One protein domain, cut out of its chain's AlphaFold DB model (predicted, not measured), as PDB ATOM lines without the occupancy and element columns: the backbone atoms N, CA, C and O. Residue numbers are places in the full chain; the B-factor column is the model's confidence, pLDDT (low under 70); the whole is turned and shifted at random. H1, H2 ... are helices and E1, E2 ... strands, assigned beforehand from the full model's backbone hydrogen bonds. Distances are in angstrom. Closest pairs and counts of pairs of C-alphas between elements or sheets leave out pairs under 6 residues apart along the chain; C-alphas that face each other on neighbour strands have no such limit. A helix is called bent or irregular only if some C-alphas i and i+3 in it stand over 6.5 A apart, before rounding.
ATOM      1  N   SER A   3     201.211 222.577 224.117       94.31
ATOM      2  CA  SER A   3     202.588 222.859 223.721       94.31
ATOM      3  C   SER A   3     203.477 223.053 224.941       94.31
ATOM      4  O   SER A   3     203.047 223.547 225.987       94.31
ATOM      5  N   ILE A   4     204.737 222.664 224.794       93.31
ATOM      6  CA  ILE A   4     205.777 222.892 225.789       93.31
ATOM      7  C   ILE A   4     206.864 223.708 225.111       93.31
ATOM      8  O   ILE A   4     207.351 223.326 224.051       93.31
ATOM      9  N   ILE A   5     207.220 224.832 225.722       94.19
ATOM     10  CA  ILE A   5     208.353 225.650 225.299       94.19
ATOM     11  C   ILE A   5     209.476 225.392 226.299       94.19
ATOM     12  O   ILE A   5     209.304 225.631 227.494       94.19
ATOM     13  N   THR A   6     210.613 224.899 225.825       93.50
ATOM     14  CA  THR A   6     211.797 224.707 226.665       93.50
ATOM     15  C   THR A   6     212.809 225.793 226.342       93.50
ATOM     16  O   THR A   6     213.326 225.848 225.229       93.50
ATOM     17  N   PHE A   7     213.102 226.647 227.318       94.31
ATOM     18  CA  PHE A   7     214.226 227.570 227.251       94.31
ATOM     19  C   PHE A   7     215.464 226.901 227.834       94.31
ATOM     20  O   PHE A   7     215.424 226.388 228.954       94.31
ATOM     21  N   ILE A   8     216.555 226.933 227.074       92.38
ATOM     22  CA  ILE A   8     217.858 226.419 227.486       92.38
ATOM     23  C   ILE A   8     218.822 227.599 227.515       92.38
ATOM     24  O   ILE A   8     219.014 228.273 226.505       92.38
ATOM     25  N   ILE A   9     219.404 227.848 228.681       93.19
ATOM     26  CA  ILE A   9     220.449 228.844 228.897       93.19
ATOM     27  C   ILE A   9     221.750 228.080 229.111       93.19
ATOM     28  O   ILE A   9     221.808 227.196 229.960       93.19
ATOM     29  N   SER A  10     222.784 228.410 228.343       92.69
ATOM     30  CA  SER A  10     224.110 227.806 228.480       92.69
ATOM     31  C   SER A  10     225.132 228.878 228.833       92.69
ATOM     32  O   SER A  10     225.136 229.946 228.218       92.69
ATOM     33  N   SER A  11     225.962 228.616 229.839       93.56
ATOM     34  CA  SER A  11     227.028 229.516 230.286       93.56
ATOM     35  C   SER A  11     228.085 228.735 231.055       93.56
ATOM     36  O   SER A  11     227.741 227.872 231.855       93.56
ATOM     37  N   ASN A  12     229.354 229.102 230.886       93.75
ATOM     38  CA  ASN A  12     230.458 228.538 231.671       93.75
ATOM     39  C   ASN A  12     230.523 229.136 233.090       93.75
ATOM     40  O   ASN A  12     231.095 228.548 234.004       93.75
ATOM     41  N   ASN A  13     229.903 230.302 233.298       93.81
ATOM     42  CA  ASN A  13     229.817 230.925 234.614       93.81
ATOM     43  C   ASN A  13     228.677 230.309 235.422       93.81
ATOM     44  O   ASN A  13     227.530 230.290 234.960       93.81
ATOM     45  N   ASN A  14     228.979 229.899 236.654       91.06
ATOM     46  CA  ASN A  14     227.963 229.438 237.589       91.06
ATOM     47  C   ASN A  14     227.036 230.593 238.006       91.06
ATOM     48  O   ASN A  14     227.524 231.670 238.359       91.06
ATOM     49  N   PRO A  15     225.709 230.386 237.981       92.75
ATOM     50  CA  PRO A  15     224.756 231.387 238.424       92.75
ATOM     51  C   PRO A  15     224.870 231.613 239.931       92.75
ATOM     52  O   PRO A  15     225.160 230.690 240.696       92.75
ATOM     53  N   ASP A  16     224.604 232.844 240.359       95.56
ATOM     54  CA  ASP A  16     224.523 233.165 241.780       95.56
ATOM     55  C   ASP A  16     223.316 232.489 242.455       95.56
ATOM     56  O   ASP A  16     222.422 231.917 241.822       95.56
ATOM     57  N   TYR A  17     223.295 232.548 243.783       95.44
ATOM     58  CA  TYR A  17     222.269 231.906 244.597       95.44
ATOM     59  C   TYR A  17     220.838 232.348 244.251       95.44
ATOM     60  O   TYR A  17     219.919 231.521 244.221       95.44
ATOM     61  N   ASP A  18     220.641 233.636 243.973       96.62
ATOM     62  CA  ASP A  18     219.323 234.186 243.666       96.62
ATOM     63  C   ASP A  18     218.849 233.744 242.281       96.62
ATOM     64  O   ASP A  18     217.689 233.355 242.114       96.62
ATOM     65  N   THR A  19     219.761 233.680 241.314       94.62
ATOM     66  CA  THR A  19     219.520 233.147 239.974       94.62
ATOM     67  C   THR A  19     219.187 231.657 240.025       94.62
ATOM     68  O   THR A  19     218.208 231.229 239.409       94.62
ATOM     69  N   ILE A  20     219.919 230.859 240.813       94.44
ATOM     70  CA  ILE A  20     219.610 229.436 241.037       94.44
ATOM     71  C   ILE A  20     218.184 229.285 241.579       94.44
ATOM     72  O   ILE A  20     217.388 228.506 241.042       94.44
ATOM     73  N   LYS A  21     217.832 230.055 242.616       95.00
ATOM     74  CA  LYS A  21     216.480 230.051 243.190       95.00
ATOM     75  C   LYS A  21     215.420 230.464 242.176       95.00
ATOM     76  O   LYS A  21     214.352 229.850 242.150       95.00
ATOM     77  N   ALA A  22     215.688 231.486 241.367       94.38
ATOM     78  CA  ALA A  22     214.768 231.958 240.339       94.38
ATOM     79  C   ALA A  22     214.510 230.870 239.287       94.38
ATOM     80  O   ALA A  22     213.351 230.581 238.989       94.38
ATOM     81  N   ILE A  23     215.564 230.202 238.803       93.50
ATOM     82  CA  ILE A  23     215.458 229.086 237.852       93.50
ATOM     83  C   ILE A  23     214.629 227.946 238.448       93.50
ATOM     84  O   ILE A  23     213.668 227.496 237.826       93.50
ATOM     85  N   GLN A  24     214.945 227.503 239.668       91.81
ATOM     86  CA  GLN A  24     214.255 226.380 240.316       91.81
ATOM     87  C   GLN A  24     212.769 226.667 240.583       91.81
ATOM     88  O   GLN A  24     211.926 225.776 240.452       91.81
ATOM     89  N   ARG A  25     212.435 227.914 240.941       93.38
ATOM     90  CA  ARG A  25     211.060 228.352 241.240       93.38
ATOM     91  C   ARG A  25     210.267 228.775 240.008       93.38
ATOM     92  O   ARG A  25     209.060 228.980 240.124       93.38
ATOM     93  N   PHE A  26     210.913 228.914 238.851       94.19
ATOM     94  CA  PHE A  26     210.254 229.338 237.624       94.19
ATOM     95  C   PHE A  26     209.091 228.397 237.284       94.19
ATOM     96  O   PHE A  26     209.260 227.190 237.110       94.19
ATOM     97  N   LYS A  27     207.887 228.956 237.168       91.75
ATOM     98  CA  LYS A  27     206.692 228.224 236.759       91.75
ATOM     99  C   LYS A  27     205.859 229.117 235.863       91.75
ATOM    100  O   LYS A  27     205.448 230.199 236.268       91.75
ATOM    101  N   TYR A  28     205.576 228.633 234.662       94.56
ATOM    102  CA  TYR A  28     204.694 229.321 233.737       94.56
ATOM    103  C   TYR A  28     203.737 228.323 233.101       94.56
ATOM    104  O   TYR A  28     204.148 227.319 232.516       94.56
ATOM    105  N   HIS A  29     202.455 228.642 233.219       94.19
ATOM    106  CA  HIS A  29     201.354 227.931 232.599       94.19
ATOM    107  C   HIS A  29     200.381 228.960 232.040       94.19
ATOM    108  O   HIS A  29     199.990 229.894 232.741       94.19
ATOM    109  N   LYS A  30     199.962 228.769 230.792       95.06
ATOM    110  CA  LYS A  30     198.911 229.568 230.172       95.06
ATOM    111  C   LYS A  30     197.888 228.647 229.533       95.06
ATOM    112  O   LYS A  30     198.221 227.892 228.623       95.06
ATOM    113  N   SER A  31     196.644 228.735 229.985       96.00
ATOM    114  CA  SER A  31     195.504 228.068 229.361       96.00
ATOM    115  C   SER A  31     194.758 229.037 228.443       96.00
ATOM    116  O   SER A  31     194.698 230.243 228.687       96.00
ATOM    117  N   PHE A  32     194.193 228.515 227.356       95.50
ATOM    118  CA  PHE A  32     193.411 229.286 226.394       95.50
ATOM    119  C   PHE A  32     191.965 228.799 226.415       95.50
ATOM    120  O   PHE A  32     191.713 227.603 226.271       95.50
ATOM    121  N   ALA A  33     191.021 229.731 226.592       93.19
ATOM    122  CA  ALA A  33     189.596 229.434 226.759       93.19
ATOM    123  C   ALA A  33     189.359 228.327 227.803       93.19
ATOM    124  O   ALA A  33     188.858 227.263 227.466       93.19
ATOM    125  N   LEU A  34     189.812 228.545 229.045       88.75
ATOM    126  CA  LEU A  34     189.724 227.569 230.148       88.75
ATOM    127  C   LEU A  34     190.318 226.178 229.823       88.75
ATOM    128  O   LEU A  34     189.989 225.193 230.469       88.75
ATOM    129  N   GLY A  35     191.201 226.091 228.822       89.25
ATOM    130  CA  GLY A  35     191.812 224.844 228.357       89.25
ATOM    131  C   GLY A  35     191.144 224.230 227.124       89.25
ATOM    132  O   GLY A  35     191.779 223.415 226.457       89.25
ATOM    133  N   PHE A  36     189.939 224.664 226.734       92.00
ATOM    134  CA  PHE A  36     189.249 224.156 225.537       92.00
ATOM    135  C   PHE A  36     190.015 224.448 224.244       92.00
ATOM    136  O   PHE A  36     189.987 223.651 223.308       92.00
ATOM    137  N   LYS A  37     190.752 225.566 224.190       94.31
ATOM    138  CA  LYS A  37     191.645 225.888 223.062       94.31
ATOM    139  C   LYS A  37     193.084 225.422 223.288       94.31
ATOM    140  O   LYS A  37     193.934 225.606 222.419       94.31
ATOM    141  N   GLY A  38     193.350 224.735 224.399       95.88
ATOM    142  CA  GLY A  38     194.654 224.189 224.742       95.88
ATOM    143  C   GLY A  38     195.419 224.981 225.796       95.88
ATOM    144  O   GLY A  38     194.869 225.847 226.479       95.88
ATOM    145  N   TRP A  39     196.700 224.649 225.938       95.56
ATOM    146  CA  TRP A  39     197.578 225.218 226.958       95.56
ATOM    147  C   TRP A  39     199.046 225.209 226.531       95.56
ATOM    148  O   TRP A  39     199.463 224.428 225.675       95.56
ATOM    149  N   VAL A  40     199.824 226.078 227.171       95.62
ATOM    150  CA  VAL A  40     201.277 226.172 227.037       95.62
ATOM    151  C   VAL A  40     201.914 226.091 228.421       95.62
ATOM    152  O   VAL A  40     201.539 226.849 229.316       95.62
ATOM    153  N   ASN A  41     202.891 225.198 228.574       94.06
ATOM    154  CA  ASN A  41     203.810 225.181 229.714       94.06
ATOM    155  C   ASN A  41     205.197 225.625 229.263       94.06
ATOM    156  O   ASN A  41     205.601 225.344 228.133       94.06
ATOM    157  N   VAL A  42     205.941 226.267 230.161       94.31
ATOM    158  CA  VAL A  42     207.343 226.610 229.906       94.31
ATOM    159  C   VAL A  42     208.249 225.877 230.885       94.31
ATOM    160  O   VAL A  42     208.006 225.863 232.094       94.31
ATOM    161  N   ARG A  43     209.316 225.294 230.347       92.94
ATOM    162  CA  ARG A  43     210.430 224.715 231.097       92.94
ATOM    163  C   ARG A  43     211.643 225.619 230.932       92.94
ATOM    164  O   ARG A  43     211.889 226.110 229.835       92.94
ATOM    165  N   LEU A  44     212.382 225.829 232.012       93.69
ATOM    166  CA  LEU A  44     213.628 226.584 231.989       93.69
ATOM    167  C   LEU A  44     214.749 225.668 232.456       93.69
ATOM    168  O   LEU A  44     214.616 225.022 233.496       93.69
ATOM    169  N   ILE A  45     215.819 225.596 231.675       93.25
ATOM    170  CA  ILE A  45     216.977 224.751 231.935       93.25
ATOM    171  C   ILE A  45     218.218 225.614 231.785       93.25
ATOM    172  O   ILE A  45     218.354 226.350 230.813       93.25
ATOM    173  N   PHE A  46     219.108 225.520 232.757       93.81
ATOM    174  CA  PHE A  46     220.441 226.079 232.704       93.81
ATOM    175  C   PHE A  46     221.454 224.939 232.656       93.81
ATOM    176  O   PHE A  46     221.324 223.964 233.402       93.81
ATOM    177  N   VAL A  47     222.446 225.081 231.788       93.12
ATOM    178  CA  VAL A  47     223.525 224.120 231.586       93.12
ATOM    179  C   VAL A  47     224.856 224.848 231.696       93.12
ATOM    180  O   VAL A  47     225.085 225.828 230.987       93.12
ATOM    181  N   ASN A  48     225.740 224.336 232.545       92.81
ATOM    182  CA  ASN A  48     227.152 224.667 232.508       92.81
ATOM    183  C   ASN A  48     227.911 223.506 231.845       92.81
ATOM    184  O   ASN A  48     228.008 222.437 232.446       92.81
ATOM    185  N   PRO A  49     228.418 223.665 230.610       89.06
ATOM    186  CA  PRO A  49     229.124 222.590 229.921       89.06
ATOM    187  C   PRO A  49     230.517 222.315 230.510       89.06
ATOM    188  O   PRO A  49     231.037 221.222 230.320       89.06
ATOM    189  N   GLU A  50     231.115 223.274 231.224       90.56
ATOM    190  CA  GLU A  50     232.440 223.126 231.835       90.56
ATOM    191  C   GLU A  50     232.370 222.320 233.136       90.56
ATOM    192  O   GLU A  50     233.132 221.374 233.322       90.56
ATOM    193  N   THR A  51     231.427 222.654 234.022       89.75
ATOM    194  CA  THR A  51     231.241 221.934 235.297       89.75
ATOM    195  C   THR A  51     230.279 220.754 235.195       89.75
ATOM    196  O   THR A  51     230.120 220.004 236.154       89.75
ATOM    197  N   GLN A  52     229.623 220.594 234.043       85.81
ATOM    198  CA  GLN A  52     228.522 219.656 233.811       85.81
ATOM    199  C   GLN A  52     227.306 219.872 234.734       85.81
ATOM    200  O   GLN A  52     226.452 218.991 234.887       85.81
ATOM    201  N   ASP A  53     227.184 221.059 235.334       87.44
ATOM    202  CA  ASP A  53     226.057 221.390 236.196       87.44
ATOM    203  C   ASP A  53     224.788 221.655 235.387       87.44
ATOM    204  O   ASP A  53     224.769 222.422 234.422       87.44
ATOM    205  N   ILE A  54     223.682 221.059 235.837       90.38
ATOM    206  CA  ILE A  54     222.354 221.303 235.272       90.38
ATOM    207  C   ILE A  54     221.390 221.753 236.362       90.38
ATOM    208  O   ILE A  54     221.114 221.028 237.332       90.38
ATOM    209  N   LEU A  55     220.799 222.922 236.137       91.31
ATOM    210  CA  LEU A  55     219.703 223.466 236.926       91.31
ATOM    211  C   LEU A  55     218.453 223.496 236.058       91.31
ATOM    212  O   LEU A  55     218.506 223.817 234.876       91.31
ATOM    213  N   ALA A  56     217.311 223.168 236.638       92.00
ATOM    214  CA  ALA A  56     216.055 223.189 235.915       92.00
ATOM    215  C   ALA A  56     214.947 223.730 236.806       92.00
ATOM    216  O   ALA A  56     214.983 223.574 238.030       92.00
ATOM    217  N   SER A  57     213.947 224.331 236.172       89.81
ATOM    218  CA  SER A  57     212.678 224.614 236.824       89.81
ATOM    219  C   SER A  57     211.982 223.325 237.250       89.81
ATOM    220  O   SER A  57     212.290 222.241 236.745       89.81
ATOM    221  N   LEU A  58     211.005 223.429 238.153       79.50
ATOM    222  CA  LEU A  58     210.271 222.268 238.671       79.50
ATOM    223  C   LEU A  58     209.732 221.346 237.555       79.50
ATOM    224  O   LEU A  58     209.848 220.126 237.643       79.50
ATOM    225  N   GLU A  59     209.202 221.924 236.472       72.88
ATOM    226  CA  GLU A  59     208.715 221.164 235.308       72.88
ATOM    227  C   GLU A  59     209.837 220.650 234.389       72.88
ATOM    228  O   GLU A  59     209.644 219.659 233.686       72.88
ATOM    229  N   GLY A  60     211.005 221.300 234.383       65.81
ATOM    230  CA  GLY A  60     212.190 220.868 233.633       65.81
ATOM    231  C   GLY A  60     212.990 219.762 234.332       65.81
ATOM    232  O   GLY A  60     213.676 218.989 233.668       65.81
ATOM    233  N   GLY A  61     212.862 219.625 235.656       73.12
ATOM    234  CA  GLY A  61     213.582 218.622 236.450       73.12
ATOM    235  C   GLY A  61     213.328 217.175 236.011       73.12
ATOM    236  O   GLY A  61     214.229 216.343 236.107       73.12
ATOM    237  N   LYS A  62     212.148 216.888 235.441       70.69
ATOM    238  CA  LYS A  62     211.787 215.568 234.887       70.69
ATOM    239  C   LYS A  62     212.671 215.141 233.710       70.69
ATOM    240  O   LYS A  62     212.774 213.952 233.440       70.69
ATOM    241  N   GLU A  63     213.314 216.091 233.032       72.69
ATOM    242  CA  GLU A  63     214.161 215.830 231.864       72.69
ATOM    243  C   GLU A  63     215.649 216.058 232.139       72.69
ATOM    244  O   GLU A  63     216.466 215.916 231.235       72.69
ATOM    245  N   LYS A  64     216.043 216.344 233.388       75.88
ATOM    246  CA  LYS A  64     217.450 216.584 233.751       75.88
ATOM    247  C   LYS A  64     218.379 215.451 233.290       75.88
ATOM    248  O   LYS A  64     219.471 215.716 232.804       75.88
ATOM    249  N   SER A  65     217.925 214.199 233.379       77.44
ATOM    250  CA  SER A  65     218.675 213.017 232.928       77.44
ATOM    251  C   SER A  65     218.914 212.971 231.415       77.44
ATOM    252  O   SER A  65     219.918 212.415 230.984       77.44
ATOM    253  N   PHE A  66     218.023 213.549 230.608       81.81
ATOM    254  CA  PHE A  66     218.204 213.662 229.162       81.81
ATOM    255  C   PHE A  66     219.301 214.677 228.839       81.81
ATOM    256  O   PHE A  66     220.226 214.359 228.099       81.81
ATOM    257  N   TYR A  67     219.259 215.855 229.465       79.62
ATOM    258  CA  TYR A  67     220.275 216.881 229.233       79.62
ATOM    259  C   TYR A  67     221.655 216.469 229.761       79.62
ATOM    260  O   TYR A  67     222.643 216.732 229.089       79.62
ATOM    261  N   LEU A  68     221.730 215.731 230.879       78.25
ATOM    262  CA  LEU A  68     222.987 215.149 231.383       78.25
ATOM    263  C   LEU A  68     223.651 214.186 230.383       78.25
ATOM    264  O   LEU A  68     224.872 214.077 230.371       78.25
ATOM    265  N   LYS A  69     222.865 213.487 229.555       80.69
ATOM    266  CA  LYS A  69     223.382 212.588 228.507       80.69
ATOM    267  C   LYS A  69     223.857 213.315 227.253       80.69
ATOM    268  O   LYS A  69     224.552 212.710 226.459       80.69
ATOM    269  N   ILE A  70     223.417 214.553 227.031       77.00
ATOM    270  CA  ILE A  70     223.830 215.352 225.866       77.00
ATOM    271  C   ILE A  70     225.169 216.040 226.133       77.00
ATOM    272  O   ILE A  70     225.930 216.285 225.203       77.00
ATOM    273  N   ILE A  71     225.436 216.379 227.395       75.69
ATOM    274  CA  ILE A  71     226.662 217.071 227.806       75.69
ATOM    275  C   ILE A  71     227.816 216.127 228.191       75.69
ATOM    276  O   ILE A  71     228.904 216.617 228.486       75.69
ATOM    277  N   ASN A  72     227.577 214.810 228.224       65.19
ATOM    278  CA  ASN A  72     228.585 213.752 228.393       65.19
ATOM    279  C   ASN A  72     228.818 213.041 227.063       65.19
ATOM    280  O   ASN A  72     229.976 212.651 226.812       65.19
TER     281      ASN A  72
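Overview. This is residues 3 to 72 of the 72 residues of an uncharacterized protein of Clostridium bovifaecis (UniProt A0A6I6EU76). A long, narrow sheet is built on one long strand, E3, with E1 parallel to it along one side and, on the other side, E2 and the short E4 beside its two ends. H1 covers one face and H2 the other, both over the E4 end. The printed part has 70 residues, in the order E1, H1, E2, E3, E4, H2. The class is mixed, helices and strands; the whole is only just loose, close to compact, with a radius of gyration of the C-alphas of 13.6 A, and elongated, spanning 44 by 27 by 15 A.

Along the chain. E1, residues 3 to 10, begins at C-alpha 3 (202.588, 222.859, 223.721) and is 22.6 A long. H1 is residues 17 to 25, 12.2 A; E2 is residues 28 to 32, 13.5 A. E3, residues 38 to 47, measures 29.7 A. E4 is residues 54 to 56, 6.6 A. H2, residues 61 to 70, 15.1 A, ends at C-alpha 70 (223.830, 215.352, 225.866); it is irregular, with C-alphas 62 and 65 7.6 A apart.

Arrangement. E1 and E3 are parallel at 15 degrees, with N 7 and O 43 2.8 A apart. E2, E3 and E4 form a meander, each strand the antiparallel neighbour of the one before, through two hairpins; N 40 and O 30 are 2.8 A apart, N 46 and O 55 2.8 A. H1 is on the sheet over E4, height 8.8 A; its closest C-alphas to E4 are Gln 24 and Ala 56, 5.7 A. H2 is on the opposite face, over E3 and E4, height 8.9 A; Ile 54 and Lys 64 have its closest C-alphas to E4, 7.0 A. Every O i to N i+4 pair is within hydrogen-bond range in H1, 4 of 6 in H2.

Size, cuts and confidence. The C-alphas farthest apart, of Phe 36 and Glu 50, are 43.7 A apart. The printed part has no cut and no long link. Residues 60 and 72 have pLDDT under 70.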